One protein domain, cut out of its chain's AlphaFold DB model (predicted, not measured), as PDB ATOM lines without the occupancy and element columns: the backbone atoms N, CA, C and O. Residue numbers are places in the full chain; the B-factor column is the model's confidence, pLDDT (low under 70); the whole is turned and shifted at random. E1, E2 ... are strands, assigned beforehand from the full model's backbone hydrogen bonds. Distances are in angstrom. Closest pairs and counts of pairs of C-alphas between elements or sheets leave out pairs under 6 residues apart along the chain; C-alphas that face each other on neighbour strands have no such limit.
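AT A GLANCE: This is residues 320 to 360 of the 368 residues of an uncharacterized protein of Brugia timori (UniProt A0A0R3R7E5). With little regular structure, this domain is a long, flat, two-stranded hairpin, E1 and E2, with a wide loop of residues 335 to 347 at one end. Residues 320 to 329 fold back beside E1, and the tail after E2 turns back beside its last residues. The printed part has 41 residues, no named helix and two named strands, E1 then E2, in one antiparallel sheet; the class is all strand, with only 12 residues in named elements. It is loose, with a radius of gyration of the C-alphas of 11.4 A, and spans 35 by 18 by 9 A.

HOW THE PARTS SIT: E1, residues 330 to 334, and E2, residues 348 to 354, form a hairpin of antiparallel neighbours, their directions 152 degrees apart. C-alphas 334 and 348, which face each other, are 4.3 A apart. N 331 and O 351, at 2.8 A, and N 349 and O 333, at 3.0 A, are within hydrogen-bond range. Residues 353 to 354 of E2 also pair, antiparallel, with residues 358 to 359.

IN THESE COORDINATES: E2 measures 19.5 A from C-alpha 348 at (21.760, 42.707, -22.044) to C-alpha 354. E1 measures 13.0 A and begins at C-alpha 330, (31.824, 41.468, -14.461).

THE WHOLE: The C-alphas farthest apart, of Gly 338 and Gly 356, are 35.9 A apart. The link from E1 to E2 is long, 13 residues. The printed part has no cut, and no printed residue is under 70 in pLDDT.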
ATOM      1  N   LEU A 320      26.695  50.665 -19.389       93.12
ATOM      2  CA  LEU A 320      27.427  49.686 -18.583       93.12
ATOM      3  C   LEU A 320      27.000  49.769 -17.122       93.12
ATOM      4  O   LEU A 320      26.827  50.866 -16.588       93.12
ATOM      5  N   SER A 321      26.915  48.621 -16.450       92.88
ATOM      6  CA  SER A 321      26.640  48.559 -15.008       92.88
ATOM      7  C   SER A 321      27.749  49.179 -14.144       92.88
ATOM      8  O   SER A 321      27.478  49.660 -13.047       92.88
ATOM      9  N   THR A 322      28.997  49.188 -14.622       87.94
ATOM     10  CA  THR A 322      30.152  49.800 -13.950       87.94
ATOM     11  C   THR A 322      31.244  50.163 -14.959       87.94
ATOM     12  O   THR A 322      31.307  49.595 -16.047       87.94
ATOM     13  N   LYS A 323      32.122  51.102 -14.589       84.94
ATOM     14  CA  LYS A 323      33.352  51.439 -15.332       84.94
ATOM     15  C   LYS A 323      34.599  50.739 -14.776       84.94
ATOM     16  O   LYS A 323      35.695  50.971 -15.275       84.94
ATOM     17  N   ALA A 324      34.452  49.931 -13.724       82.44
ATOM     18  CA  ALA A 324      35.555  49.165 -13.159       82.44
ATOM     19  C   ALA A 324      36.092  48.161 -14.191       82.44
ATOM     20  O   ALA A 324      35.316  47.486 -14.863       82.44
ATOM     21  N   SER A 325      37.416  48.061 -14.300       83.69
ATOM     22  CA  SER A 325      38.087  47.205 -15.285       83.69
ATOM     23  C   SER A 325      39.079  46.225 -14.668       83.69
ATOM     24  O   SER A 325      39.913  45.648 -15.356       83.69
ATOM     25  N   ALA A 326      39.012  46.030 -13.358       81.19
ATOM     26  CA  ALA A 326      39.917  45.133 -12.671       81.19
ATOM     27  C   ALA A 326      39.665  43.659 -13.018       81.19
ATOM     28  O   ALA A 326      38.543  43.279 -13.360       81.19
ATOM     29  N   PHE A 327      40.685  42.814 -12.883       85.50
ATOM     30  CA  PHE A 327      40.550  41.373 -13.092       85.50
ATOM     31  C   PHE A 327      39.382  40.760 -12.295       85.50
ATOM     32  O   PHE A 327      39.170  41.078 -11.126       85.50
ATOM     33  N   GLY A 328      38.607  39.891 -12.951       83.94
ATOM     34  CA  GLY A 328      37.412  39.251 -12.398       83.94
ATOM     35  C   GLY A 328      36.167  40.145 -12.383       83.94
ATOM     36  O   GLY A 328      35.075  39.652 -12.105       83.94
ATOM     37  N   THR A 329      36.294  41.439 -12.707       85.31
ATOM     38  CA  THR A 329      35.141  42.346 -12.794       85.31
ATOM     39  C   THR A 329      34.195  41.889 -13.893       85.31
ATOM     40  O   THR A 329      34.610  41.696 -15.037       85.31
ATOM     41  N   LYS A 330      32.916  41.763 -13.539       90.75
ATOM     42  CA  LYS A 330      31.824  41.468 -14.461       90.75
ATOM     43  C   LYS A 330      31.028  42.746 -14.731       90.75
ATOM     44  O   LYS A 330      30.467  43.335 -13.809       90.75
ATOM     45  N   VAL A 331      31.004  43.174 -15.987       92.38
ATOM     46  CA  VAL A 331      30.298  44.357 -16.484       92.38
ATOM     47  C   VAL A 331      29.118  43.899 -17.327       92.38
ATOM     48  O   VAL A 331      29.287  43.109 -18.248       92.38
ATOM     49  N   THR A 332      27.926  44.408 -17.041       94.38
ATOM     50  CA  THR A 332      26.730  44.127 -17.841       94.38
ATOM     51  C   THR A 332      26.524  45.282 -18.810       94.38
ATOM     52  O   THR A 332      26.356  46.423 -18.374       94.38
ATOM     53  N   ALA A 333      26.562  44.985 -20.107       94.50
ATOM     54  CA  ALA A 333      26.222  45.918 -21.173       94.50
ATOM     55  C   ALA A 333      24.732  45.782 -21.500       94.50
ATOM     56  O   ALA A 333      24.239  44.664 -21.656       94.50
ATOM     57  N   SER A 334      24.013  46.899 -21.603       95.62
ATOM     58  CA  SER A 334      22.568  46.905 -21.836       95.62
ATOM     59  C   SER A 334      22.117  47.962 -22.843       95.62
ATOM     60  O   SER A 334      22.630  49.083 -22.865       95.62
ATOM     61  N   CYS A 335      21.122  47.593 -23.651       95.56
ATOM     62  CA  CYS A 335      20.389  48.488 -24.539       95.56
ATOM     63  C   CYS A 335      19.160  49.096 -23.836       95.56
ATOM     64  O   CYS A 335      18.571  48.467 -22.947       95.56
ATOM     65  N   PRO A 336      18.720  50.303 -24.236       95.38
ATOM     66  CA  PRO A 336      17.509  50.925 -23.719       95.38
ATOM     67  C   PRO A 336      16.267  50.082 -24.016       95.38
ATOM     68  O   PRO A 336      16.263  49.163 -24.835       95.38
ATOM     69  N   ARG A 337      15.171  50.385 -23.319       93.19
ATOM     70  CA  ARG A 337      13.908  49.663 -23.491       93.19
ATOM     71  C   ARG A 337      13.400  49.796 -24.932       93.19
ATOM     72  O   ARG A 337      13.276  50.908 -25.430       93.19
ATOM     73  N   GLY A 338      13.071  48.662 -25.550       90.62
ATOM     74  CA  GLY A 338      12.606  48.591 -26.941       90.62
ATOM     75  C   GLY A 338      13.708  48.338 -27.972       90.62
ATOM     76  O   GLY A 338      13.379  48.211 -29.143       90.62
ATOM     77  N   TYR A 339      14.966  48.232 -27.535       93.62
ATOM     78  CA  TYR A 339      16.119  47.920 -28.376       93.62
ATOM     79  C   TYR A 339      16.759  46.594 -27.957       93.62
ATOM     80  O   TYR A 339      16.696  46.201 -26.786       93.62
ATOM     81  N   GLU A 340      17.447  45.951 -28.893       93.06
ATOM     82  CA  GLU A 340      18.300  44.788 -28.637       93.06
ATOM     83  C   GLU A 340      19.664  44.944 -29.310       93.06
ATOM     84  O   GLU A 340      19.848  45.776 -30.194       93.06
ATOM     85  N   PHE A 341      20.656  44.154 -28.902       94.19
ATOM     86  CA  PHE A 341      21.944  44.160 -29.590       94.19
ATOM     87  C   PHE A 341      21.810  43.592 -31.007       94.19
ATOM     88  O   PHE A 341      21.207  42.534 -31.192       94.19
ATOM     89  N   ARG A 342      22.469  44.219 -31.992       90.56
ATOM     90  CA  ARG A 342      22.483  43.780 -33.409       90.56
ATOM     91  C   ARG A 342      22.877  42.323 -33.631       90.56
ATOM     92  O   ARG A 342      22.533  41.728 -34.643       90.56
ATOM     93  N   THR A 343      23.604  41.745 -32.686       87.81
ATOM     94  CA  THR A 343      24.028  40.344 -32.708       87.81
ATOM     95  C   THR A 343      22.921  39.362 -32.304       87.81
ATOM     96  O   THR A 343      23.196  38.169 -32.219       87.81
ATOM     97  N   GLY A 344      21.712  39.830 -31.969       84.69
ATOM     98  CA  GLY A 344      20.612  38.990 -31.482       84.69
ATOM     99  C   GLY A 344      20.830  38.444 -30.065       84.69
ATOM    100  O   GLY A 344      20.195  37.474 -29.665       84.69
ATOM    101  N   ARG A 345      21.736  39.050 -29.280       82.00
ATOM    102  CA  ARG A 345      22.057  38.632 -27.895       82.00
ATOM    103  C   ARG A 345      21.024  39.128 -26.864       82.00
ATOM    104  O   ARG A 345      21.283  39.098 -25.665       82.00
ATOM    105  N   GLY A 346      19.860  39.589 -27.321       89.62
ATOM    106  CA  GLY A 346      18.830  40.204 -26.490       89.62
ATOM    107  C   GLY A 346      19.211  41.611 -26.021       89.62
ATOM    108  O   GLY A 346      19.980  42.318 -26.670       89.62
ATOM    109  N   GLN A 347      18.646  42.029 -24.887       92.69
ATOM    110  CA  GLN A 347      18.769  43.400 -24.378       92.69
ATOM    111  C   GLN A 347      20.030  43.644 -23.532       92.69
ATOM    112  O   GLN A 347      20.466  44.785 -23.395       92.69
ATOM    113  N   MET A 348      20.599  42.597 -22.929       93.62
ATOM    114  CA  MET A 348      21.760  42.707 -22.044       93.62
ATOM    115  C   MET A 348      22.652  41.473 -22.129       93.62
ATOM    116  O   MET A 348      22.153  40.360 -22.283       93.62
ATOM    117  N   PHE A 349      23.960  41.666 -21.990       93.38
ATOM    118  CA  PHE A 349      24.918  40.573 -21.837       93.38
ATOM    119  C   PHE A 349      26.085  40.988 -20.944       93.38
ATOM    120  O   PHE A 349      26.325  42.173 -20.703       93.38
ATOM    121  N   ASP A 350      26.807  39.989 -20.449       93.94
ATOM    122  CA  ASP A 350      27.891  40.187 -19.502       93.94
ATOM    123  C   ASP A 350      29.265  40.062 -20.158       93.94
ATOM    124  O   ASP A 350      29.517  39.162 -20.960       93.94
ATOM    125  N   ILE A 351      30.172  40.939 -19.747       93.12
ATOM    126  CA  ILE A 351      31.566  41.012 -20.174       93.12
ATOM    127  C   ILE A 351      32.423  40.904 -18.919       93.12
ATOM    128  O   ILE A 351      32.191  41.611 -17.942       93.12
ATOM    129  N   THR A 352      33.404  40.009 -18.908       91.69
ATOM    130  CA  THR A 352      34.253  39.785 -17.730       91.69
ATOM    131  C   THR A 352      35.707  40.098 -18.047       91.69
ATOM    132  O   THR A 352      36.204  39.716 -19.105       91.69
ATOM    133  N   CYS A 353      36.400  40.786 -17.142       87.69
ATOM    134  CA  CYS A 353      37.834  41.014 -17.269       87.69
ATOM    135  C   CYS A 353      38.605  39.742 -16.882       87.69
ATOM    136  O   CYS A 353      38.522  39.273 -15.745       87.69
ATOM    137  N   GLN A 354      39.339  39.173 -17.830       87.50
ATOM    138  CA  GLN A 354      40.133  37.956 -17.685       87.50
ATOM    139  C   GLN A 354      41.584  38.253 -17.275       87.50
ATOM    140  O   GLN A 354      42.050  39.392 -17.312       87.50
ATOM    141  N   LEU A 355      42.303  37.194 -16.889       83.75
ATOM    142  CA  LEU A 355      43.720  37.238 -16.520       83.75
ATOM    143  C   LEU A 355      44.592  37.814 -17.648       83.75
ATOM    144  O   LEU A 355      44.574  37.312 -18.774       83.75
ATOM    145  N   GLY A 356      45.425  38.795 -17.310       80.75
ATOM    146  CA  GLY A 356      46.282  39.534 -18.242       80.75
ATOM    147  C   GLY A 356      45.594  40.726 -18.907       80.75
ATOM    148  O   GLY A 356      45.979  41.097 -20.012       80.75
ATOM    149  N   GLY A 357      44.542  41.276 -18.290       82.50
ATOM    150  CA  GLY A 357      43.928  42.528 -18.736       82.50
ATOM    151  C   GLY A 357      43.149  42.417 -20.050       82.50
ATOM    152  O   GLY A 357      43.127  43.363 -20.836       82.50
ATOM    153  N   LYS A 358      42.500  41.275 -20.311       86.75
ATOM    154  CA  LYS A 358      41.689  41.061 -21.524       86.75
ATOM    155  C   LYS A 358      40.217  40.874 -21.191       86.75
ATOM    156  O   LYS A 358      39.878  40.040 -20.360       86.75
ATOM    157  N   TRP A 359      39.331  41.612 -21.848       89.06
ATOM    158  CA  TRP A 359      37.894  41.371 -21.727       89.06
ATOM    159  C   TRP A 359      37.487  40.094 -22.467       89.06
ATOM    160  O   TRP A 359      38.082  39.752 -23.484       89.06
ATOM    161  N   THR A 360      36.444  39.407 -21.985       92.19
ATOM    162  CA  THR A 360      35.799  38.303 -22.728       92.19
ATOM    163  C   THR A 360      35.230  38.750 -24.073       92.19
ATOM    164  O   THR A 360      35.046  37.922 -24.956       92.19
TER     165      THR A 360